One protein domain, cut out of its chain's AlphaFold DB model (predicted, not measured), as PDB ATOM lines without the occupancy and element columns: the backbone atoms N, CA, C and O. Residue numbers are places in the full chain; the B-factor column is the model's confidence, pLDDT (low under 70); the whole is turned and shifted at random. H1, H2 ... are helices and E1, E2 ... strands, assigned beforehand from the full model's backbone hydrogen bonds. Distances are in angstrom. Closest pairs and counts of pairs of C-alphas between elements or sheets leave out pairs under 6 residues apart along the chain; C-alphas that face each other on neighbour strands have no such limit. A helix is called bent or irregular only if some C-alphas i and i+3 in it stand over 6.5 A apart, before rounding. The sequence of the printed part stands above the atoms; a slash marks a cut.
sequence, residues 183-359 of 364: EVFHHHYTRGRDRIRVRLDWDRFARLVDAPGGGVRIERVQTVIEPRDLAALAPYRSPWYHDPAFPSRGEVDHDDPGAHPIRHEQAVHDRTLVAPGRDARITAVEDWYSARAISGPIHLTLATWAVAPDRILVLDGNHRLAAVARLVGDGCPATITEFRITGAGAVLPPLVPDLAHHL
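AT A GLANCE: This is residues 183 to 359 of the 364 residues of an uncharacterized protein of Embleya scabrispora (UniProt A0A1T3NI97). A strongly twisted sheet of six strands curls round one helix, H6, and the long helix H5 crosses H6 on its side away from the sheet. H3 and H4 pack on H6, H1 and H2 graze the sheet away from these helices, and H7 crosses over E2. The printed part has 177 residues, with seven named helices and six named strands in the order H1 H2 E1 H3 E2 E3 H4 H5 E4 E5 H6 E6 H7. The sheet is mixed, in the order E1 E6 E4 E5 E2 E3, and the class is mixed, helices and strands. The whole is compact, with a radius of gyration of the C-alphas of 16.5 A and spans of 46 by 44 by 28 A.

IN THESE COORDINATES: H1, residues 183 to 191, begins at C-alpha 183 (223.770, 102.675, 182.110). H2 is residues 202 to 210, E1 217 to 225 with 24.3 A, H3 230 to 233, E2 236 to 242, E3 260 to 263 and H4 264 to 269. H5, residues 276 to 293, measures 25.0 A. E4, residues 298 to 308, measures 26.4 A and bends by 66 degrees at residue 303. E5 is residues 311 to 316 and H6 318 to 329. E6, residues 334 to 342, measures 22.9 A and bends by 53 degrees at residue 339. H7, residues 353 to 358, ends at C-alpha 358 (219.264, 83.321, 165.210); it is irregular, with C-alphas 354 and 357 7.7 A apart.

HOW THE PARTS SIT: E1 and E6 are antiparallel, with N 219 and O 340 at 2.8 A. E6 and E4 are parallel, with N 302 and O 337 at 2.9 A. E4 and E5 form a hairpin, with N 305 and O 313 at 2.8 A. E5 and E2 are parallel, with N 237 and O 312 at 2.9 A. E2 and E3 form a hairpin, with N 260 and O 242 at 2.8 A. H6 is on one face of the sheet E1 E6 E4 E5 E2 E3, an arrangement of two layers, one of the sheet and one of the helix. H6 is the hub: it touches H5 at a steep tilt of 58 degrees, closest C-alphas Glu 286 and Ala 323 at 4.8 A. It touches H4, closest C-alphas Val 268 and Arg 326 at 5.3 A, and, with residues 325 to 329 alone, H3, closest C-alphas Leu 230 and Gly 329 at 6.5 A. E3, H4 H5 and E4 form a split strand-helix-strand unit, two strands running the same way with E5 and E2 between them, and its crossover is right-handed. H7 lies over E2 at a height over the sheet of 9.3 A. H1 and H2 are close but not clearly touching. In H1, H2, H4, H5 and H6 every O i to N i+4 pair is within hydrogen-bond range; in H7 0 of 2 are, beside 2 of 3 O i to N i+3 pairs, and H3 is too short for an O i to N i+4 pair.

THE WHOLE: The C-alphas of Pro 212 and Ser 248, the two farthest apart, are 50.4 A apart. The printed part has no cut. The link from E2 to E3, residues 243 to 259, is long. The mean pLDDT of the printed part is 88.0; residue 214, residues 294 to 295 and residues 345 to 350 are under 70.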
ATOM      1  N   GLU A 183     224.646 102.451 180.957       92.81
ATOM      2  CA  GLU A 183     223.770 102.675 182.110       92.81
ATOM      3  C   GLU A 183     222.445 103.353 181.751       92.81
ATOM      4  O   GLU A 183     221.413 103.016 182.328       92.81
ATOM      5  N   VAL A 184     222.434 104.246 180.755       93.44
ATOM      6  CA  VAL A 184     221.198 104.881 180.264       93.44
ATOM      7  C   VAL A 184     220.280 103.820 179.658       93.44
ATOM      8  O   VAL A 184     219.096 103.740 179.988       93.44
ATOM      9  N   PHE A 185     220.843 102.986 178.783       94.44
ATOM     10  CA  PHE A 185     220.125 101.910 178.108       94.44
ATOM     11  C   PHE A 185     219.623 100.859 179.106       94.44
ATOM     12  O   PHE A 185     218.443 100.509 179.112       94.44
ATOM     13  N   HIS A 186     220.500 100.399 179.997       94.12
ATOM     14  CA  HIS A 186     220.183  99.434 181.040       94.12
ATOM     15  C   HIS A 186     219.089  99.961 181.977       94.12
ATOM     16  O   HIS A 186     218.106  99.260 182.221       94.12
ATOM     17  N   HIS A 187     219.195 101.208 182.449       91.31
ATOM     18  CA  HIS A 187     218.183 101.824 183.305       91.31
ATOM     19  C   HIS A 187     216.809 101.867 182.625       91.31
ATOM     20  O   HIS A 187     215.814 101.452 183.228       91.31
ATOM     21  N   HIS A 188     216.749 102.311 181.365       91.56
ATOM     22  CA  HIS A 188     215.495 102.408 180.614       91.56
ATOM     23  C   HIS A 188     214.803 101.056 180.463       91.56
ATOM     24  O   HIS A 188     213.616 100.952 180.753       91.56
ATOM     25  N   TYR A 189     215.540 100.014 180.075       91.38
ATOM     26  CA  TYR A 189     214.952  98.710 179.756       91.38
ATOM     27  C   TYR A 189     214.784  97.762 180.950       91.38
ATOM     28  O   TYR A 189     214.147  96.717 180.803       91.38
ATOM     29  N   THR A 190     215.314  98.099 182.130       89.12
ATOM     30  CA  THR A 190     215.106  97.310 183.361       89.12
ATOM     31  C   THR A 190     214.170  97.985 184.359       89.12
ATOM     32  O   THR A 190     213.354  97.311 184.992       89.12
ATOM     33  N   ARG A 191     214.253  99.314 184.498       83.81
ATOM     34  CA  ARG A 191     213.480 100.098 185.477       83.81
ATOM     35  C   ARG A 191     212.480 101.057 184.837       83.81
ATOM     36  O   ARG A 191     211.584 101.527 185.533       83.81
ATOM     37  N   GLY A 192     212.626 101.346 183.546       81.19
ATOM     38  CA  GLY A 192     211.771 102.273 182.819       81.19
ATOM     39  C   GLY A 192     210.459 101.664 182.319       81.19
ATOM     40  O   GLY A 192     209.985 100.618 182.779       81.19
ATOM     41  N   ARG A 193     209.838 102.396 181.388       78.88
ATOM     42  CA  ARG A 193     208.520 102.079 180.816       78.88
ATOM     43  C   ARG A 193     208.577 100.906 179.840       78.88
ATOM     44  O   ARG A 193     207.647 100.098 179.815       78.88
ATOM     45  N   ASP A 194     209.634 100.835 179.041       83.12
ATOM     46  CA  ASP A 194     209.892  99.717 178.138       83.12
ATOM     47  C   ASP A 194     210.713  98.648 178.860       83.12
ATOM     48  O   ASP A 194     211.484  98.946 179.771       83.12
ATOM     49  N   ARG A 195     210.542  97.382 178.473       84.94
ATOM     50  CA  ARG A 195     211.289  96.271 179.068       84.94
ATOM     51  C   ARG A 195     211.717  95.290 177.999       84.94
ATOM     52  O   ARG A 195     210.866  94.750 177.295       84.94
ATOM     53  N   ILE A 196     213.016  95.008 177.942       84.75
ATOM     54  CA  ILE A 196     213.535  93.896 177.143       84.75
ATOM     55  C   ILE A 196     213.075  92.601 177.807       84.75
ATOM     56  O   ILE A 196     213.408  92.326 178.957       84.75
ATOM     57  N   ARG A 197     212.235  91.846 177.095       80.25
ATOM     58  CA  ARG A 197     211.611  90.618 177.614       80.25
ATOM     59  C   ARG A 197     212.438  89.369 177.347       80.25
ATOM     60  O   ARG A 197     212.212  88.360 178.002       80.25
ATOM     61  N   VAL A 198     213.351  89.435 176.381       82.38
ATOM     62  CA  VAL A 198     214.310  88.357 176.134       82.38
ATOM     63  C   VAL A 198     215.352  88.340 177.246       82.38
ATOM     64  O   VAL A 198     215.710  89.391 177.786       82.38
ATOM     65  N   ARG A 199     215.854  87.156 177.596       85.81
ATOM     66  CA  ARG A 199     216.939  87.029 178.564       85.81
ATOM     67  C   ARG A 199     218.203  87.658 177.982       85.81
ATOM     68  O   ARG A 199     218.805  87.106 177.069       85.81
ATOM     69  N   LEU A 200     218.586  88.814 178.512       87.62
ATOM     70  CA  LEU A 200     219.824  89.519 178.193       87.62
ATOM     71  C   LEU A 200     220.764  89.418 179.402       87.62
ATOM     72  O   LEU A 200     220.369  89.763 180.517       87.62
ATOM     73  N   ASP A 201     221.991  88.938 179.197       90.50
ATOM     74  CA  ASP A 201     223.021  88.909 180.245       90.50
ATOM     75  C   ASP A 201     223.604  90.321 180.433       90.50
ATOM     76  O   ASP A 201     224.569  90.715 179.773       90.50
ATOM     77  N   TRP A 202     222.959  91.105 181.300       91.81
ATOM     78  CA  TRP A 202     223.298  92.507 181.560       91.81
ATOM     79  C   TRP A 202     224.709  92.695 182.114       91.81
ATOM     80  O   TRP A 202     225.429  93.575 181.646       91.81
ATOM     81  N   ASP A 203     225.132  91.848 183.055       91.81
ATOM     82  CA  ASP A 203     226.463  91.941 183.662       91.81
ATOM     83  C   ASP A 203     227.549  91.684 182.621       91.81
ATOM     84  O   ASP A 203     228.596  92.336 182.593       91.81
ATOM     85  N   ARG A 204     227.312  90.715 181.735       89.50
ATOM     86  CA  ARG A 204     228.213  90.468 180.620       89.50
ATOM     87  C   ARG A 204     228.190  91.592 179.603       89.50
ATOM     88  O   ARG A 204     229.255  91.940 179.098       89.50
ATOM     89  N   PHE A 205     227.019  92.149 179.302       91.12
ATOM     90  CA  PHE A 205     226.909  93.282 178.396       91.12
ATOM     91  C   PHE A 205     227.741  94.469 178.899       91.12
ATOM     92  O   PHE A 205     228.542  95.005 178.136       91.12
ATOM     93  N   ALA A 206     227.635  94.794 180.191       92.75
ATOM     94  CA  ALA A 206     228.429  95.837 180.837       92.75
ATOM     95  C   ALA A 206     229.935  95.599 180.636       92.75
ATOM     96  O   ALA A 206     230.632  96.438 180.071       92.75
ATOM     97  N   ARG A 207     230.422  94.388 180.964       90.81
ATOM     98  CA  ARG A 207     231.839  94.016 180.783       90.81
ATOM     99  C   ARG A 207     232.324  94.160 179.339       90.81
ATOM    100  O   ARG A 207     233.487  94.476 179.123       90.81
ATOM    101  N   LEU A 208     231.464  93.889 178.359       90.12
ATOM    102  CA  LEU A 208     231.809  93.993 176.940       90.12
ATOM    103  C   LEU A 208     231.872  95.439 176.451       90.12
ATOM    104  O   LEU A 208     232.724  95.749 175.620       90.12
ATOM    105  N   VAL A 209     230.986  96.302 176.951       91.12
ATOM    106  CA  VAL A 209     230.992  97.737 176.638       91.12
ATOM    107  C   VAL A 209     232.186  98.438 177.293       91.12
ATOM    108  O   VAL A 209     232.781  99.323 176.676       91.12
ATOM    109  N   ASP A 210     232.558  98.017 178.503       89.25
ATOM    110  CA  ASP A 210     233.652  98.611 179.281       89.25
ATOM    111  C   ASP A 210     235.041  98.074 178.905       89.25
ATOM    112  O   ASP A 210     236.061  98.655 179.287       89.25
ATOM    113  N   ALA A 211     235.113  96.962 178.165       86.75
ATOM    114  CA  ALA A 211     236.379  96.357 177.775       86.75
ATOM    115  C   ALA A 211     237.247  97.356 176.975       86.75
ATOM    116  O   ALA A 211     236.787  97.898 175.965       86.75
ATOM    117  N   PRO A 212     238.517  97.590 177.358       80.31
ATOM    118  CA  PRO A 212     239.435  98.414 176.577       80.31
ATOM    119  C   PRO A 212     239.628  97.831 175.172       80.31
ATOM    120  O   PRO A 212     239.992  96.667 175.024       80.31
ATOM    121  N   GLY A 213     239.362  98.626 174.132       76.12
ATOM    122  CA  GLY A 213     239.346  98.135 172.746       76.12
ATOM    123  C   GLY A 213     238.139  97.249 172.406       76.12
ATOM    124  O   GLY A 213     238.100  96.659 171.328       76.12
ATOM    125  N   GLY A 214     237.154  97.158 173.305       67.44
ATOM    126  CA  GLY A 214     235.900  96.451 173.095       67.44
ATOM    127  C   GLY A 214     235.133  97.035 171.913       67.44
ATOM    128  O   GLY A 214     234.891  98.238 171.837       67.44
ATOM    129  N   GLY A 215     234.751  96.168 170.973       82.94
ATOM    130  CA  GLY A 215     233.953  96.558 169.811       82.94
ATOM    131  C   GLY A 215     232.474  96.784 170.134       82.94
ATOM    132  O   GLY A 215     231.759  97.353 169.312       82.94
ATOM    133  N   VAL A 216     232.008  96.346 171.312       90.38
ATOM    134  CA  VAL A 216     230.587  96.366 171.665       90.38
ATOM    135  C   VAL A 216     230.149  97.757 172.110       90.38
ATOM    136  O   VAL A 216     230.723  98.354 173.018       90.38
ATOM    137  N   ARG A 217     229.092  98.271 171.484       93.19
ATOM    138  CA  ARG A 217     228.562  99.615 171.745       93.19
ATOM    139  C   ARG A 217     227.057  99.666 171.512       93.19
ATOM    140  O   ARG A 217     226.500  98.799 170.845       93.19
ATOM    141  N   ILE A 218     226.417 100.691 172.068       95.31
ATOM    142  CA  ILE A 218     225.007 100.999 171.825       95.31
ATOM    143  C   ILE A 218     224.967 102.244 170.957       95.31
ATOM    144  O   ILE A 218     225.383 103.324 171.387       95.31
ATOM    145  N   GLU A 219     224.495 102.074 169.734       95.38
ATOM    146  CA  GLU A 219     224.374 103.144 168.760       95.38
ATOM    147  C   GLU A 219     222.917 103.540 168.602       95.38
ATOM    148  O   GLU A 219     222.037 102.692 168.457       95.38
ATOM    149  N   ARG A 220     222.663 104.842 168.603       95.50
ATOM    150  CA  ARG A 220     221.401 105.375 168.135       95.50
ATOM    151  C   ARG A 220     221.400 105.343 166.613       95.50
ATOM    152  O   ARG A 220     222.238 105.981 165.976       95.50
ATOM    153  N   VAL A 221     220.426 104.650 166.043       94.88
ATOM    154  CA  VAL A 221     220.179 104.634 164.599       94.88
ATOM    155  C   VAL A 221     218.776 105.164 164.357       94.88
ATOM    156  O   VAL A 221     217.836 104.738 165.016       94.88
ATOM    157  N   GLN A 222     218.633 106.112 163.436       94.06
ATOM    158  CA  GLN A 222     217.328 106.631 163.046       94.06
ATOM    159  C   GLN A 222     217.062 106.263 161.591       94.06
ATOM    160  O   GLN A 222     217.828 106.635 160.706       94.06
ATOM    161  N   THR A 223     215.967 105.547 161.361       94.19
ATOM    162  CA  THR A 223     215.526 105.113 160.036       94.19
ATOM    163  C   THR A 223     214.197 105.789 159.726       94.19
ATOM    164  O   THR A 223     213.204 105.536 160.409       94.19
ATOM    165  N   VAL A 224     214.176 106.661 158.720       94.75
ATOM    166  CA  VAL A 224     212.933 107.210 158.160       94.75
ATOM    167  C   VAL A 224     212.442 106.240 157.094       94.75
ATOM    168  O   VAL A 224     213.221 105.824 156.242       94.75
ATOM    169  N   ILE A 225     211.177 105.849 157.186       95.00
ATOM    170  CA  ILE A 225     210.532 104.884 156.302       95.00
ATOM    171  C   ILE A 225     209.441 105.615 155.536       95.00
ATOM    172  O   ILE A 225     208.481 106.125 156.125       95.00
ATOM    173  N   GLU A 226     209.614 105.656 154.222       95.12
ATOM    174  CA  GLU A 226     208.651 106.259 153.312       95.12
ATOM    175  C   GLU A 226     207.363 105.420 153.228       95.12
ATOM    176  O   GLU A 226     207.385 104.203 153.448       95.12
ATOM    177  N   PRO A 227     206.218 106.038 152.884       94.00
ATOM    178  CA  PRO A 227     204.984 105.314 152.614       94.00
ATOM    179  C   PRO A 227     205.204 104.141 151.651       94.00
ATOM    180  O   PRO A 227     205.719 104.326 150.549       94.00
ATOM    181  N   ARG A 228     204.748 102.945 152.039       92.88
ATOM    182  CA  ARG A 228     204.850 101.686 151.276       92.88
ATOM    183  C   ARG A 228     206.267 101.129 151.085       92.88
ATOM    184  O   ARG A 228     206.413 100.121 150.394       92.88
ATOM    185  N   ASP A 229     207.295 101.703 151.712       94.69
ATOM    186  CA  ASP A 229     208.658 101.159 151.671       94.69
ATOM    187  C   ASP A 229     208.860 100.042 152.710       94.69
ATOM    188  O   ASP A 229     209.475 100.215 153.763       94.69
ATOM    189  N   LEU A 230     208.333  98.853 152.409       92.19
ATOM    190  CA  LEU A 230     208.558  97.671 153.246       92.19
ATOM    191  C   LEU A 230     209.998  97.141 153.150       92.19
ATOM    192  O   LEU A 230     210.440  96.436 154.057       92.19
ATOM    193  N   ALA A 231     210.757  97.503 152.110       92.44
ATOM    194  CA  ALA A 231     212.134  97.041 151.938       92.44
ATOM    195  C   ALA A 231     213.064  97.599 153.028       92.44
ATOM    196  O   ALA A 231     213.983  96.903 153.466       92.44
ATOM    197  N   ALA A 232     212.782  98.799 153.551       92.06
ATOM    198  CA  ALA A 232     213.470  99.357 154.719       92.06
ATOM    199  C   ALA A 232     213.342  98.483 155.986       92.06
ATOM    200  O   ALA A 232     214.177  98.566 156.891       92.06
ATOM    201  N   LEU A 233     212.322  97.620 156.056       92.31
ATOM    202  CA  LEU A 233     212.078  96.704 157.173       92.31
ATOM    203  C   LEU A 233     212.677  95.305 156.963       92.31
ATOM    204  O   LEU A 233     212.724  94.510 157.907       92.31
ATOM    205  N   ALA A 234     213.186  95.012 155.765       89.56
ATOM    206  CA  ALA A 234     213.756  93.715 155.413       89.56
ATOM    207  C   ALA A 234     214.924  93.250 156.308       89.56
ATOM    208  O   ALA A 234     215.085  92.037 156.447       89.56
ATOM    209  N   PRO A 235     215.748  94.115 156.939       90.94
ATOM    210  CA  PRO A 235     216.804  93.661 157.855       90.94
ATOM    211  C   PRO A 235     216.301  93.149 159.214       90.94
ATOM    212  O   PRO A 235     217.008  92.400 159.895       90.94
ATOM    213  N   TYR A 236     215.096  93.545 159.634       90.94
ATOM    214  CA  TYR A 236     214.564  93.192 160.947       90.94
ATOM    215  C   TYR A 236     214.014  91.764 160.945       90.94
ATOM    216  O   TYR A 236     213.310  91.328 160.026       90.94
ATOM    217  N   ARG A 237     214.338  91.007 161.989       86.19
ATOM    218  CA  ARG A 237     213.841  89.645 162.197       86.19
ATOM    219  C   ARG A 237     212.974  89.615 163.444       86.19
ATOM    220  O   ARG A 237     213.387  90.112 164.494       86.19
ATOM    221  N   SER A 238     211.802  89.000 163.310       85.31
ATOM    222  CA  SER A 238     210.971  88.675 164.461       85.31
ATOM    223  C   SER A 238     211.501  87.408 165.150       85.31
ATOM    224  O   SER A 238     212.193  86.612 164.510       85.31
ATOM    225  N   PRO A 239     211.174  87.191 166.433       85.81
ATOM    226  CA  PRO A 239     211.447  85.945 167.141       85.81
ATOM    227  C   PRO A 239     210.379  84.871 166.860       85.81
ATOM    228  O   PRO A 239     210.251  83.930 167.635       85.81
ATOM    229  N   TRP A 240     209.541  85.055 165.838       89.69
ATOM    230  CA  TRP A 240     208.465  84.131 165.474       89.69
ATOM    231  C   TRP A 240     208.909  83.280 164.292       89.69
ATOM    232  O   TRP A 240     209.666  83.757 163.444       89.69
ATOM    233  N   TYR A 241     208.434  82.042 164.227       91.31
ATOM    234  CA  TYR A 241     208.862  81.063 163.235       91.31
ATOM    235  C   TYR A 241     207.669  80.507 162.475       91.31
ATOM    236  O   TYR A 241     206.572  80.417 163.006       91.31
ATOM    237  N   HIS A 242     207.898  80.140 161.223       92.25
ATOM    238  CA  HIS A 242     206.955  79.390 160.397       92.25
ATOM    239  C   HIS A 242     207.719  78.283 159.681       92.25
ATOM    240  O   HIS A 242     208.933  78.395 159.494       92.25
ATOM    241  N   ASP A 243     207.007  77.250 159.251       92.62
ATOM    242  CA  ASP A 243     207.549  76.225 158.366       92.62
ATOM    243  C   ASP A 243     207.050  76.479 156.928       92.62
ATOM    244  O   ASP A 243     205.867  76.261 156.638       92.62
ATOM    245  N   PRO A 244     207.915  76.940 156.003       89.38
ATOM    246  CA  PRO A 244     207.547  77.194 154.613       89.38
ATOM    247  C   PRO A 244     207.086  75.944 153.854       89.38
ATOM    248  O   PRO A 244     206.396  76.082 152.845       89.38
ATOM    249  N   ALA A 245     207.456  74.736 154.298       91.56
ATOM    250  CA  ALA A 245     206.989  73.488 153.695       91.56
ATOM    251  C   ALA A 245     205.532  73.177 154.075       91.56
ATOM    252  O   ALA A 245     204.834  72.484 153.331       91.56
ATOM    253  N   PHE A 246     205.050  73.726 155.195       90.06
ATOM    254  CA  PHE A 246     203.686  73.544 155.691       90.06
ATOM    255  C   PHE A 246     203.037  74.886 156.079       90.06
ATOM    256  O   PHE A 246     202.677  75.081 157.242       90.06
ATOM    257  N   PRO A 247     202.797  75.800 155.119       84.19
ATOM    258  CA  PRO A 247     202.319  77.157 155.405       84.19
ATOM    259  C   PRO A 247     200.970  77.187 156.140       84.19
ATOM    260  O   PRO A 247     200.705  78.093 156.921       84.19
ATOM    261  N   SER A 248     200.131  76.158 155.971       85.62
ATOM    262  CA  SER A 248     198.853  76.038 156.679       85.62
ATOM    263  C   SER A 248     198.982  75.769 158.184       85.62
ATOM    264  O   SER A 248     197.972  75.813 158.882       85.62
ATOM    265  N   ARG A 249     200.182  75.447 158.693       86.81
ATOM    266  CA  ARG A 249     200.432  75.283 160.136       86.81
ATOM    267  C   ARG A 249     200.538  76.620 160.872       86.81
ATOM    268  O   ARG A 249     200.336  76.635 162.082       86.81
ATOM    269  N   GLY A 250     200.788  77.718 160.159       89.12
ATOM    270  CA  GLY A 250     201.009  79.028 160.763       89.12
ATOM    271  C   GLY A 250     202.317  79.081 161.556       89.12
ATOM    272  O   GLY A 250     203.345  78.579 161.099       89.12
ATOM    273  N   GLU A 251     202.274  79.714 162.729       92.25
ATOM    274  CA  GLU A 251     203.445  79.869 163.596       92.25
ATOM    275  C   GLU A 251     203.856  78.529 164.232       92.25
ATOM    276  O   GLU A 251     203.012  77.811 164.771       92.25
ATOM    277  N   VAL A 252     205.152  78.223 164.198       92.00
ATOM    278  CA  VAL A 252     205.775  77.017 164.771       92.00
ATOM    279  C   VAL A 252     206.814  77.403 165.825       92.00
ATOM    280  O   VAL A 252     207.189  78.578 165.927       92.00
ATOM    281  N   ASP A 253     207.283  76.440 166.619       89.62
ATOM    282  CA  ASP A 253     208.356  76.702 167.575       89.62
ATOM    283  C   ASP A 253     209.717  76.775 166.856       89.62
ATOM    284  O   ASP A 253     209.914  76.259 165.759       89.62
ATOM    285  N   HIS A 254     210.688  77.470 167.451       86.06
ATOM    286  CA  HIS A 254     212.005  77.669 166.826       86.06
ATOM    287  C   HIS A 254     212.822  76.376 166.642       86.06
ATOM    288  O   HIS A 254     213.782  76.367 165.871       86.06
ATOM    289  N   ASP A 255     212.492  75.324 167.391       88.31
ATOM    290  CA  ASP A 255     213.114  74.003 167.357       88.31
ATOM    291  C   ASP A 255     212.364  73.010 166.456       88.31
ATOM    292  O   ASP A 255     212.830  71.879 166.285       88.31
ATOM    293  N   ASP A 256     211.258  73.425 165.826       89.19
ATOM    294  CA  ASP A 256     210.581  72.607 164.823       89.19
ATOM    295  C   ASP A 256     211.497  72.353 163.603       89.19
ATOM    296  O   ASP A 256     212.158  73.273 163.099       89.19
ATOM    297  N   PRO A 257     211.545  71.114 163.073       85.94
ATOM    298  CA  PRO A 257     212.291  70.813 161.855       85.94
ATOM    299  C   PRO A 257     211.760  71.637 160.675       85.94
ATOM    300  O   PRO A 257     210.622  71.448 160.264       85.94
ATOM    301  N   GLY A 258     212.586  72.529 160.120       84.75
ATOM    302  CA  GLY A 258     212.178  73.442 159.043       84.75
ATOM    303  C   GLY A 258     211.689  74.814 159.519       84.75
ATOM    304  O   GLY A 258     211.176  75.587 158.715       84.75
ATOM    305  N   ALA A 259     211.854  75.159 160.799       88.31
ATOM    306  CA  ALA A 259     211.508  76.478 161.311       88.31
ATOM    307  C   ALA A 259     212.362  77.593 160.668       88.31
ATOM    308  O   ALA A 259     213.587  77.647 160.804       88.31
ATOM    309  N   HIS A 260     211.700  78.552 160.017       87.00
ATOM    310  CA  HIS A 260     212.307  79.769 159.480       87.00
ATOM    311  C   HIS A 260     211.759  81.022 160.180       87.00
ATOM    312  O   HIS A 260     210.536  81.140 160.327       87.00
ATOM    313  N   PRO A 261     212.614  82.003 160.549       87.38
ATOM    314  CA  PRO A 261     212.151  83.247 161.152       87.38
ATOM    315  C   PRO A 261     211.189  83.995 160.229       87.38
ATOM    316  O   PRO A 261     211.515  84.268 159.070       87.38
ATOM    317  N   ILE A 262     210.041  84.392 160.765       87.19
ATOM    318  CA  ILE A 262     209.070  85.240 160.082       87.19
ATOM    319  C   ILE A 262     209.652  86.651 159.991       87.19
ATOM    320  O   ILE A 262     210.040  87.269 160.992       87.19
ATOM    321  N   ARG A 263     209.718  87.194 158.779       86.12
ATOM    322  CA  ARG A 263     210.090  88.591 158.544       86.12
ATOM    323  C   ARG A 263     208.886  89.495 158.775       86.12
ATOM    324  O   ARG A 263     207.752  89.118 158.488       86.12
ATOM    325  N   HIS A 264     209.123  90.721 159.237       86.50
ATOM    326  CA  HIS A 264     208.027  91.666 159.472       86.50
ATOM    327  C   HIS A 264     207.241  91.979 158.190       86.50
ATOM    328  O   HIS A 264     206.021  92.041 158.251       86.50
ATOM    329  N   GLU A 265     207.911  92.065 157.035       84.19
ATOM    330  CA  GLU A 265     207.265  92.203 155.717       84.19
ATOM    331  C   GLU A 265     206.322  91.027 155.386       84.19
ATOM    332  O   GLU A 265     205.239  91.229 154.844       84.19
ATOM    333  N   GLN A 266     206.672  89.796 155.778       86.81
ATOM    334  CA  GLN A 266     205.830  88.618 155.544       86.81
ATOM    335  C   GLN A 266     204.567  88.659 156.411       86.81
ATOM    336  O   GLN A 266     203.479  88.381 155.919       86.81
ATOM    337  N   ALA A 267     204.694  89.084 157.672       84.31
ATOM    338  CA  ALA A 267     203.565  89.228 158.596       84.31
ATOM    339  C   ALA A 267     202.563  90.337 158.194       84.31
ATOM    340  O   ALA A 267     201.450  90.395 158.735       84.31
ATOM    341  N   VAL A 268     202.955  91.230 157.274       85.12
ATOM    342  CA  VAL A 268     202.051  92.194 156.624       85.12
ATOM    343  C   VAL A 268     201.223  91.506 155.539       85.12
ATOM    344  O   VAL A 268     200.013  91.700 155.489       85.12
ATOM    345  N   HIS A 269     201.859  90.692 154.694       85.44
ATOM    346  CA  HIS A 269     201.198  90.045 153.558       85.44
ATOM    347  C   HIS A 269     200.332  88.845 153.948       85.44
ATOM    348  O   HIS A 269     199.309  88.605 153.309       85.44
ATOM    349  N   ASP A 270     200.721  88.109 154.988       88.31
ATOM    350  CA  ASP A 270     200.007  86.921 155.436       88.31
ATOM    351  C   ASP A 270     199.870  86.900 156.963       88.31
ATOM    352  O   ASP A 270     200.815  86.628 157.710       88.31
ATOM    353  N   ARG A 271     198.651  87.183 157.436       86.62
ATOM    354  CA  ARG A 271     198.321  87.183 158.870       86.62
ATOM    355  C   ARG A 271     198.277  85.772 159.454       86.62
ATOM    356  O   ARG A 271     198.376  85.635 160.669       86.62
ATOM    357  N   THR A 272     198.133  84.739 158.621       86.94
ATOM    358  CA  THR A 272     198.035  83.346 159.080       86.94
ATOM    359  C   THR A 272     199.377  82.790 159.557       86.94
ATOM    360  O   THR A 272     199.399  81.830 160.323       86.94
ATOM    361  N   LEU A 273     200.487  83.446 159.196       89.00
ATOM    362  CA  LEU A 273     201.832  83.102 159.662       89.00
ATOM    363  C   LEU A 273     202.034  83.326 161.162       89.00
ATOM    364  O   LEU A 273     202.949  82.757 161.744       89.00
ATOM    365  N   VAL A 274     201.223  84.177 161.792       90.88
ATOM    366  CA  VAL A 274     201.389  84.575 163.191       90.88
ATOM    367  C   VAL A 274     200.236  84.013 164.019       90.88
ATOM    368  O   VAL A 274     199.082  84.052 163.597       90.88
ATOM    369  N   ALA A 275     200.521  83.520 165.228       92.00
ATOM    370  CA  ALA A 275     199.488  82.958 166.091       92.00
ATOM    371  C   ALA A 275     198.347  83.969 166.365       92.00
ATOM    372  O   ALA A 275     198.625  85.153 166.604       92.00
ATOM    373  N   PRO A 276     197.072  83.532 166.457       91.44
ATOM    374  CA  PRO A 276     195.921  84.437 166.577       91.44
ATOM    375  C   PRO A 276     196.010  85.448 167.731       91.44
ATOM    376  O   PRO A 276     195.652  86.614 167.580       91.44
ATOM    377  N   GLY A 277     196.539  85.033 168.889       92.44
ATOM    378  CA  GLY A 277     196.723  85.928 170.037       92.44
ATOM    379  C   GLY A 277     197.760  87.034 169.797       92.44
ATOM    380  O   GLY A 277     197.601  88.152 170.292       92.44
ATOM    381  N   ARG A 278     198.810  86.750 169.015       92.62
ATOM    382  CA  ARG A 278     199.807  87.747 168.606       92.62
ATOM    383  C   ARG A 278     199.229  88.678 167.541       92.62
ATOM    384  O   ARG A 278     199.408  89.885 167.672       92.62
ATOM    385  N   ASP A 279     198.489  88.159 166.562       93.19
ATOM    386  CA  ASP A 279     197.832  88.987 165.540       93.19
ATOM    387  C   ASP A 279     196.811  89.965 166.147       93.19
ATOM    388  O   ASP A 279     196.834  91.157 165.831       93.19
ATOM    389  N   ALA A 280     195.995  89.513 167.105       93.94
ATOM    390  CA  ALA A 280     195.081  90.385 167.844       93.94
ATOM    391  C   ALA A 280     195.831  91.517 168.570       93.94
ATOM    392  O   ALA A 280     195.397  92.670 168.573       93.94
ATOM    393  N   ARG A 281     197.002  91.215 169.146       94.00
ATOM    394  CA  ARG A 281     197.853  92.221 169.790       94.00
ATOM    395  C   ARG A 281     198.486  93.188 168.790       94.00
ATOM    396  O   ARG A 281     198.591  94.368 169.111       94.00
ATOM    397  N   ILE A 282     198.926  92.709 167.626       94.44
ATOM    398  CA  ILE A 282     199.440  93.567 166.548       94.44
ATOM    399  C   ILE A 282     198.337  94.535 166.116       94.44
ATOM    400  O   ILE A 282     198.574  95.735 166.117       94.44
ATOM    401  N   THR A 283     197.128  94.028 165.876       94.81
ATOM    402  CA  THR A 283     195.952  94.828 165.494       94.81
ATOM    403  C   THR A 283     195.622  95.894 166.540       94.81
ATOM    404  O   THR A 283     195.473  97.060 166.210       94.81
ATOM    405  N   ALA A 284     195.610  95.549 167.830       95.31
ATOM    406  CA  ALA A 284     195.345  96.535 168.882       95.31
ATOM    407  C   ALA A 284     196.403  97.659 168.944       95.31
ATOM    408  O   ALA A 284     196.099  98.799 169.299       95.31
ATOM    409  N   VAL A 285     197.666  97.345 168.631       94.62
ATOM    410  CA  VAL A 285     198.747  98.341 168.556       94.62
ATOM    411  C   VAL A 285     198.635  99.180 167.282       94.62
ATOM    412  O   VAL A 285     198.876 100.384 167.325       94.62
ATOM    413  N   GLU A 286     198.254  98.555 166.174       94.25
ATOM    414  CA  GLU A 286     197.958  99.198 164.896       94.25
ATOM    415  C   GLU A 286     196.836 100.229 165.051       94.25
ATOM    416  O   GLU A 286     197.061 101.401 164.767       94.25
ATOM    417  N   ASP A 287     195.698  99.850 165.641       94.00
ATOM    418  CA  ASP A 287     194.573 100.749 165.934       94.00
ATOM    419  C   ASP A 287     195.008 101.957 166.779       94.00
ATOM    420  O   ASP A 287     194.629 103.103 166.519       94.00
ATOM    421  N   TRP A 288     195.852 101.715 167.786       92.56
ATOM    422  CA  TRP A 288     196.397 102.769 168.639       92.56
ATOM    423  C   TRP A 288     197.299 103.744 167.872       92.56
ATOM    424  O   TRP A 288     197.238 104.955 168.116       92.56
ATOM    425  N   TYR A 289     198.132 103.243 166.955       92.88
ATOM    426  CA  TYR A 289     198.961 104.082 166.092       92.88
ATOM    427  C   TYR A 289     198.109 104.839 165.076       92.88
ATOM    428  O   TYR A 289     198.287 106.048 164.956       92.88
ATOM    429  N   SER A 290     197.147 104.188 164.422       89.69
ATOM    430  CA  SER A 290     196.218 104.805 163.468       89.69
ATOM    431  C   SER A 290     195.459 105.978 164.081       89.69
ATOM    432  O   SER A 290     195.390 107.053 163.487       89.69
ATOM    433  N   ALA A 291     194.976 105.829 165.319       87.38
ATOM    434  CA  ALA A 291     194.308 106.910 166.042       87.38
ATOM    435  C   ALA A 291     195.225 108.125 166.306       87.38
ATOM    436  O   ALA A 291     194.743 109.252 166.417       87.38
ATOM    437  N   ARG A 292     196.548 107.918 166.405       78.69
ATOM    438  CA  ARG A 292     197.553 108.982 166.588       78.69
ATOM    439  C   ARG A 292     198.107 109.532 165.272       78.69
ATOM    440  O   ARG A 292     198.450 110.713 165.219       78.69
ATOM    441  N   ALA A 293     198.184 108.714 164.225       71.50
ATOM    442  CA  ALA A 293     198.808 109.035 162.939       71.50
ATOM    443  C   ALA A 293     198.103 110.176 162.181       71.50
ATOM    444  O   ALA A 293     198.708 110.819 161.331       71.50
ATOM    445  N   ILE A 294     196.865 110.518 162.561       66.62
ATOM    446  CA  ILE A 294     196.158 111.725 162.089       66.62
ATOM    447  C   ILE A 294     196.997 113.003 162.326       66.62
ATOM    448  O   ILE A 294     196.828 113.998 161.626       66.62
ATOM    449  N   SER A 295     197.922 112.978 163.292       62.59
ATOM    450  CA  SER A 295     198.753 114.122 163.688       62.59
ATOM    451  C   SER A 295     200.188 114.134 163.133       62.59
ATOM    452  O   SER A 295     200.926 115.072 163.435       62.59
ATOM    453  N   GLY A 296     200.601 113.144 162.329       78.50
ATOM    454  CA  GLY A 296     201.960 113.078 161.776       78.50
ATOM    455  C   GLY A 296     202.508 111.656 161.592       78.50
ATOM    456  O   GLY A 296     201.774 110.685 161.792       78.50
ATOM    457  N   PRO A 297     203.795 111.516 161.209       86.62
ATOM    458  CA  PRO A 297     204.435 110.217 161.013       86.62
ATOM    459  C   PRO A 297     204.468 109.398 162.307       86.62
ATOM    460  O   PRO A 297     204.532 109.932 163.419       86.62
ATOM    461  N   ILE A 298     204.460 108.075 162.163       92.25
ATOM    462  CA  ILE A 298     204.559 107.176 163.312       92.25
ATOM    463  C   ILE A 298     205.987 107.196 163.850       92.25
ATOM    464  O   ILE A 298     206.933 106.924 163.119       92.25
ATOM    465  N   HIS A 299     206.150 107.440 165.149       92.12
ATOM    466  CA  HIS A 299     207.440 107.328 165.825       92.12
ATOM    467  C   HIS A 299     207.502 106.043 166.655       92.12
ATOM    468  O   HIS A 299     206.662 105.808 167.532       92.12
ATOM    469  N   LEU A 300     208.508 105.211 166.386       93.25
ATOM    470  CA  LEU A 300     208.738 103.947 167.077       93.25
ATOM    471  C   LEU A 300     210.160 103.896 167.637       93.25
ATOM    472  O   LEU A 300     211.123 104.049 166.896       93.25
ATOM    473  N   THR A 301     210.287 103.610 168.930       93.62
ATOM    474  CA  THR A 301     211.582 103.399 169.587       93.62
ATOM    475  C   THR A 301     211.804 101.913 169.864       93.62
ATOM    476  O   THR A 301     210.918 101.265 170.427       93.62
ATOM    477  N   LEU A 302     212.969 101.368 169.499       94.62
ATOM    478  CA  LEU A 302     213.296  99.941 169.637       94.62
ATOM    479  C   LEU A 302     214.654  99.704 170.305       94.62
ATOM    480  O   LEU A 302     215.613 100.427 170.051       94.62
ATOM    481  N   ALA A 303     214.753  98.625 171.085       94.94
ATOM    482  CA  ALA A 303     216.035  98.004 171.411       94.94
ATOM    483  C   ALA A 303     216.345  96.947 170.354       94.94
ATOM    484  O   ALA A 303     215.547  96.023 170.156       94.94
ATOM    485  N   THR A 304     217.495  97.058 169.696       94.44
ATOM    486  CA  THR A 304     217.876  96.129 168.629       94.44
ATOM    487  C   THR A 304     219.290  95.599 168.807       94.44
ATOM    488  O   THR A 304     220.106  96.171 169.526       94.44
ATOM    489  N   TRP A 305     219.590  94.474 168.167       92.25
ATOM    490  CA  TRP A 305     220.924  93.888 168.133       92.25
ATOM    491  C   TRP A 305     221.318  93.577 166.691       92.25
ATOM    492  O   TRP A 305     220.659  92.789 166.014       92.25
ATOM    493  N   ALA A 306     222.404  94.196 166.223       91.75
ATOM    494  CA  ALA A 306     223.019  93.874 164.944       91.75
ATOM    495  C   ALA A 306     223.845  92.589 165.063       91.75
ATOM    496  O   ALA A 306     224.976  92.602 165.559       91.75
ATOM    497  N   VAL A 307     223.269  91.486 164.591       86.06
ATOM    498  CA  VAL A 307     223.939  90.181 164.525       86.06
ATOM    499  C   VAL A 307     224.840  90.107 163.291       86.06
ATOM    500  O   VAL A 307     225.960  89.604 163.367       86.06
ATOM    501  N   ALA A 308     224.359  90.642 162.167       84.62
ATOM    502  CA  ALA A 308     225.072  90.754 160.897       84.62
ATOM    503  C   ALA A 308     224.630  92.042 160.162       84.62
ATOM    504  O   ALA A 308     223.631  92.645 160.568       84.62
ATOM    505  N   PRO A 309     225.329  92.483 159.095       82.25
ATOM    506  CA  PRO A 309     224.984  93.717 158.375       82.25
ATOM    507  C   PRO A 309     223.537  93.775 157.859       82.25
ATOM    508  O   PRO A 309     222.939  94.844 157.818       82.25
ATOM    509  N   ASP A 310     222.967  92.627 157.505       85.75
ATOM    510  CA  ASP A 310     221.618  92.445 156.958       85.75
ATOM    511  C   ASP A 310     220.637  91.818 157.967       85.75
ATOM    512  O   ASP A 310     219.532  91.406 157.603       85.75
ATOM    513  N   ARG A 311     221.048  91.696 159.236       87.00
ATOM    514  CA  ARG A 311     220.303  90.953 160.255       87.00
ATOM    515  C   ARG A 311     220.281  91.683 161.586       87.00
ATOM    516  O   ARG A 311     221.255  91.679 162.344       87.00
ATOM    517  N   ILE A 312     219.113  92.238 161.883       91.19
ATOM    518  CA  ILE A 312     218.834  92.972 163.110       91.19
ATOM    519  C   ILE A 312     217.763  92.222 163.898       91.19
ATOM    520  O   ILE A 312     216.650  92.007 163.416       91.19
ATOM    521  N   LEU A 313     218.099  91.829 165.123       89.75
ATOM    522  CA  LEU A 313     217.143  91.252 166.062       89.75
ATOM    523  C   LEU A 313     216.473  92.360 166.863       89.75
ATOM    524  O   LEU A 313     217.143  93.240 167.404       89.75
ATOM    525  N   VAL A 314     215.152  92.291 166.974       91.88
ATOM    526  CA  VAL A 314     214.368  93.211 167.799       91.88
ATOM    527  C   VAL A 314     214.229  92.614 169.198       91.88
ATOM    528  O   VAL A 314     213.503  91.641 169.404       91.88
ATOM    529  N   LEU A 315     214.936  93.197 170.168       90.88
ATOM    530  CA  LEU A 315     214.978  92.716 171.557       90.88
ATOM    531  C   LEU A 315     213.705  93.077 172.330       90.88
ATOM    532  O   LEU A 315     213.283  92.361 173.241       90.88
ATOM    533  N   ASP A 316     213.080  94.190 171.953       90.00
ATOM    534  CA  ASP A 316     211.775  94.614 172.442       90.00
ATOM    535  C   ASP A 316     211.007  95.360 171.350       90.00
ATOM    536  O   ASP A 316     211.583  96.105 170.565       90.00
ATOM    537  N   GLY A 317     209.684  95.194 171.331       92.00
ATOM    538  CA  GLY A 317     208.806  95.903 170.402       92.00
ATOM    539  C   GLY A 317     208.425  95.156 169.122       92.00
ATOM    540  O   GLY A 317     207.852  95.787 168.247       92.00
ATOM    541  N   ASN A 318     208.623  93.838 169.026       92.25
ATOM    542  CA  ASN A 318     208.241  93.039 167.844       92.25
ATOM    543  C   ASN A 318     206.797  93.269 167.353       92.25
ATOM    544  O   ASN A 318     206.577  93.489 166.167       92.25
ATOM    545  N   HIS A 319     205.814  93.303 168.263       92.94
ATOM    546  CA  HIS A 319     204.418  93.603 167.907       92.94
ATOM    547  C   HIS A 319     204.233  95.050 167.416       92.94
ATOM    548  O   HIS A 319     203.443  95.284 166.511       92.94
ATOM    549  N   ARG A 320     204.970  96.012 168.001       94.50
ATOM    550  CA  ARG A 320     204.944  97.420 167.569       94.50
ATOM    551  C   ARG A 320     205.536  97.564 166.174       94.50
ATOM    552  O   ARG A 320     204.938  98.231 165.345       94.50
ATOM    553  N   LEU A 321     206.662  96.902 165.904       95.06
ATOM    554  CA  LEU A 321     207.282  96.920 164.584       95.06
ATOM    555  C   LEU A 321     206.400  96.245 163.529       95.06
ATOM    556  O   LEU A 321     206.255  96.786 162.443       95.06
ATOM    557  N   ALA A 322     205.759  95.117 163.852       94.44
ATOM    558  CA  ALA A 322     204.810  94.469 162.945       94.44
ATOM    559  C   ALA A 322     203.581  95.352 162.648       94.44
ATOM    560  O   ALA A 322     203.155  95.434 161.502       94.44
ATOM    561  N   ALA A 323     203.045  96.051 163.655       94.75
ATOM    562  CA  ALA A 323     201.955  97.010 163.462       94.75
ATOM    563  C   ALA A 323     202.390  98.193 162.582       94.75
ATOM    564  O   ALA A 323     201.687  98.563 161.649       94.75
ATOM    565  N   VAL A 324     203.584  98.748 162.828       94.81
ATOM    566  CA  VAL A 324     204.165  99.796 161.976       94.81
ATOM    567  C   VAL A 324     204.377  99.297 160.550       94.81
ATOM    568  O   VAL A 324     204.070 100.026 159.618       94.81
ATOM    569  N   ALA A 325     204.835  98.057 160.360       94.19
ATOM    570  CA  ALA A 325     205.001  97.470 159.034       94.19
ATOM    571  C   ALA A 325     203.678  97.434 158.252       94.19
ATOM    572  O   ALA A 325     203.665  97.776 157.072       94.19
ATOM    573  N   ARG A 326     202.558  97.086 158.907       93.12
ATOM    574  CA  ARG A 326     201.221  97.113 158.285       93.12
ATOM    575  C   ARG A 326     200.830  98.524 157.864       93.12
ATOM    576  O   ARG A 326     200.543  98.752 156.695       93.12
ATOM    577  N   LEU A 327     200.958  99.483 158.778       93.81
ATOM    578  CA  LEU A 327     200.620 100.884 158.511       93.81
ATOM    579  C   LEU A 327     201.495 101.505 157.419       93.81
ATOM    580  O   LEU A 327     200.997 102.267 156.594       93.81
ATOM    581  N   VAL A 328     202.784 101.160 157.370       93.50
ATOM    582  CA  VAL A 328     203.676 101.546 156.269       93.50
ATOM    583  C   VAL A 328     203.194 100.945 154.954       93.50
ATOM    584  O   VAL A 328     203.115 101.672 153.964       93.50
ATOM    585  N   GLY A 329     202.816  99.662 154.939       91.62
ATOM    586  CA  GLY A 329     202.204  99.003 153.779       91.62
ATOM    587  C   GLY A 329     200.942  99.716 153.277       91.62
ATOM    588  O   GLY A 329     200.757  99.861 152.067       91.62
ATOM    589  N   ASP A 330     200.150 100.271 154.195       91.81
ATOM    590  CA  ASP A 330     198.952 101.065 153.895       91.81
ATOM    591  C   ASP A 330     199.253 102.519 153.483       91.81
ATOM    592  O   ASP A 330     198.360 103.262 153.070       91.81
ATOM    593  N   GLY A 331     200.524 102.928 153.509       91.88
ATOM    594  CA  GLY A 331     200.985 104.242 153.063       91.88
ATOM    595  C   GLY A 331     201.188 105.273 154.175       91.88
ATOM    596  O   GLY A 331     201.266 106.467 153.887       91.88
ATOM    597  N   CYS A 332     201.291 104.852 155.435       92.56
ATOM    598  CA  CYS A 332     201.657 105.737 156.538       92.56
ATOM    599  C   CYS A 332     203.191 105.847 156.667       92.56
ATOM    600  O   CYS A 332     203.856 104.822 156.805       92.56
ATOM    601  N   PRO A 333     203.789 107.051 156.656       94.31
ATOM    602  CA  PRO A 333     205.221 107.197 156.903       94.31
ATOM    603  C   PRO A 333     205.567 106.897 158.367       94.31
ATOM    604  O   PRO A 333     204.787 107.178 159.286       94.31
ATOM    605  N   ALA A 334     206.777 106.391 158.602       95.31
ATOM    606  CA  ALA A 334     207.259 106.079 159.944       95.31
ATOM    607  C   ALA A 334     208.710 106.523 160.164       95.31
ATOM    608  O   ALA A 334     209.498 106.682 159.240       95.31
ATOM    609  N   THR A 335     209.087 106.725 161.421       95.12
ATOM    610  CA  THR A 335     210.469 106.910 161.860       95.12
ATOM    611  C   THR A 335     210.751 105.927 162.985       95.12
ATOM    612  O   THR A 335     210.097 105.959 164.031       95.12
ATOM    613  N   ILE A 336     211.739 105.062 162.773       95.31
ATOM    614  CA  ILE A 336     212.232 104.123 163.776       95.31
ATOM    615  C   ILE A 336     213.511 104.689 164.389       95.31
ATOM    616  O   ILE A 336     214.498 104.892 163.686       95.31
ATOM    617  N   THR A 337     213.501 104.904 165.699       95.44
ATOM    618  CA  THR A 337     214.692 105.211 166.493       95.44
ATOM    619  C   THR A 337     215.126 103.954 167.233       95.44
ATOM    620  O   THR A 337     214.463 103.480 168.152       95.44
ATOM    621  N   GLU A 338     216.255 103.396 166.840       95.75
ATOM    622  CA  GLU A 338     216.826 102.208 167.449       95.75
ATOM    623  C   GLU A 338     217.941 102.570 168.418       95.75
ATOM    624  O   GLU A 338     218.777 103.427 168.136       95.75
ATOM    625  N   PHE A 339     218.010 101.820 169.508       96.25
ATOM    626  CA  PHE A 339     219.185 101.699 170.352       96.25
ATOM    627  C   PHE A 339     219.813 100.343 170.075       96.25
ATOM    628  O   PHE A 339     219.444  99.320 170.661       96.25
ATOM    629  N   ARG A 340     220.704 100.350 169.088       95.44
ATOM    630  CA  ARG A 340     221.256  99.171 168.444       95.44
ATOM    631  C   ARG A 340     222.547  98.751 169.126       95.44
ATOM    632  O   ARG A 340     223.538  99.476 169.104       95.44
ATOM    633  N   ILE A 341     222.555  97.547 169.678       94.06
ATOM    634  CA  ILE A 341     223.776  96.884 170.127       94.06
ATOM    635  C   ILE A 341     224.569  96.488 168.876       94.06
ATOM    636  O   ILE A 341     224.082  95.708 168.055       94.06
ATOM    637  N   THR A 342     225.778  97.023 168.710       92.25
ATOM    638  CA  THR A 342     226.682  96.712 167.589       92.25
ATOM    639  C   THR A 342     228.021  96.177 168.084       92.25
ATOM    640  O   THR A 342     228.318  96.229 169.275       92.25
ATOM    641  N   GLY A 343     228.797  95.564 167.182       86.38
ATOM    642  CA  GLY A 343     230.131  95.016 167.471       86.38
ATOM    643  C   GLY A 343     230.165  93.747 168.329       86.38
ATOM    644  O   GLY A 343     231.238  93.199 168.559       86.38
ATOM    645  N   ALA A 344     229.007  93.241 168.761       75.56
ATOM    646  CA  ALA A 344     228.895  91.959 169.458       75.56
ATOM    647  C   ALA A 344     228.983  90.741 168.512       75.56
ATOM    648  O   ALA A 344     229.322  89.651 168.972       75.56
ATOM    649  N   GLY A 345     228.740  90.936 167.205       69.06
ATOM    650  CA  GLY A 345     228.857  89.916 166.153       69.06
ATOM    651  C   GLY A 345     228.231  88.563 166.517       69.06
ATOM    652  O   GLY A 345     227.279  88.491 167.291       69.06
ATOM    653  N   ALA A 346     228.811  87.485 165.982       61.22
ATOM    654  CA  ALA A 346     228.474  86.098 166.332       61.22
ATOM    655  C   ALA A 346     229.405  85.490 167.410       61.22
ATOM    656  O   ALA A 346     229.296  84.313 167.736       61.22
ATOM    657  N   VAL A 347     230.369  86.262 167.930       53.25
ATOM    658  CA  VAL A 347     231.608  85.730 168.545       53.25
ATOM    659  C   VAL A 347     231.503  85.506 170.063       53.25
ATOM    660  O   VAL A 347     232.451  85.068 170.707       53.25
ATOM    661  N   LEU A 348     230.350  85.753 170.679       56.38
ATOM    662  CA  LEU A 348     230.192  85.600 172.127       56.38
ATOM    663  C   LEU A 348     229.183  84.493 172.445       56.38
ATOM    664  O   LEU A 348     228.111  84.499 171.840       56.38
ATOM    665  N   PRO A 349     229.443  83.599 173.438       58.12
ATOM    666  CA  PRO A 349     228.367  82.803 174.021       58.12
ATOM    667  C   PRO A 349     227.194  83.735 174.342       58.12
ATOM    668  O   PRO A 349     227.445  84.864 174.773       58.12
ATOM    669  N   PRO A 350     225.953  83.331 174.071       68.31
ATOM    670  CA  PRO A 350     224.960  84.263 173.572       68.31
ATOM    671  C   PRO A 350     224.649  85.338 174.611       68.31
ATOM    672  O   PRO A 350     224.176  85.043 175.705       68.31
ATOM    673  N   LEU A 351     224.929  86.594 174.246       78.44
ATOM    674  CA  LEU A 351     224.511  87.781 174.998       78.44
ATOM    675  C   LEU A 351     222.997  87.739 175.263       78.44
ATOM    676  O   LEU A 351     222.535  88.137 176.330       78.44
ATOM    677  N   VAL A 352     222.260  87.178 174.301       79.81
ATOM    678  CA  VAL A 352     220.837  86.860 174.386       79.81
ATOM    679  C   VAL A 352     220.647  85.352 174.177       79.81
ATOM    680  O   VAL A 352     220.463  84.921 173.036       79.81
ATOM    681  N   PRO A 353     220.730  84.518 175.231       77.69
ATOM    682  CA  PRO A 353     220.640  83.063 175.100       77.69
ATOM    683  C   PRO A 353     219.377  82.576 174.399       77.69
ATOM    684  O   PRO A 353     219.434  81.632 173.619       77.69
ATOM    685  N   ASP A 354     218.259  83.258 174.631       75.06
ATOM    686  CA  ASP A 354     216.959  82.869 174.085       75.06
ATOM    687  C   ASP A 354     216.889  83.059 172.563       75.06
ATOM    688  O   ASP A 354     216.055  82.451 171.905       75.06
ATOM    689  N   LEU A 355     217.780  83.878 171.994       77.31
ATOM    690  CA  LEU A 355     217.869  84.144 170.557       77.31
ATOM    691  C   LEU A 355     219.131  83.535 169.928       77.31
ATOM    692  O   LEU A 355     219.482  83.881 168.803       77.31
ATOM    693  N   ALA A 356     219.831  82.636 170.630       77.94
ATOM    694  CA  ALA A 356     221.076  82.041 170.139       77.94
ATOM    695  C   ALA A 356     220.903  81.335 168.782       77.94
ATOM    696  O   ALA A 356     221.790  81.387 167.934       77.94
ATOM    697  N   HIS A 357     219.731  80.745 168.555       76.25
ATOM    698  CA  HIS A 357     219.365  80.060 167.317       76.25
ATOM    699  C   HIS A 357     219.273  81.005 166.095       76.25
ATOM    700  O   HIS A 357     219.381  80.549 164.962       76.25
ATOM    701  N   HIS A 358     219.167  82.329 166.293       74.81
ATOM    702  CA  HIS A 358     219.264  83.321 165.210       74.81
ATOM    703  C   HIS A 358     220.714  83.640 164.780       74.81
ATOM    704  O   HIS A 358     220.919  84.302 163.750       74.81
ATOM    705  N   LEU A 359     221.710  83.236 165.584       73.50
ATOM    706  CA  LEU A 359     223.140  83.482 165.335       73.50
ATOM    707  C   LEU A 359     223.739  82.431 164.400       73.50
ATOM    708  O   LEU A 359     224.582  82.745 163.561       73.50
TER     709      LEU A 359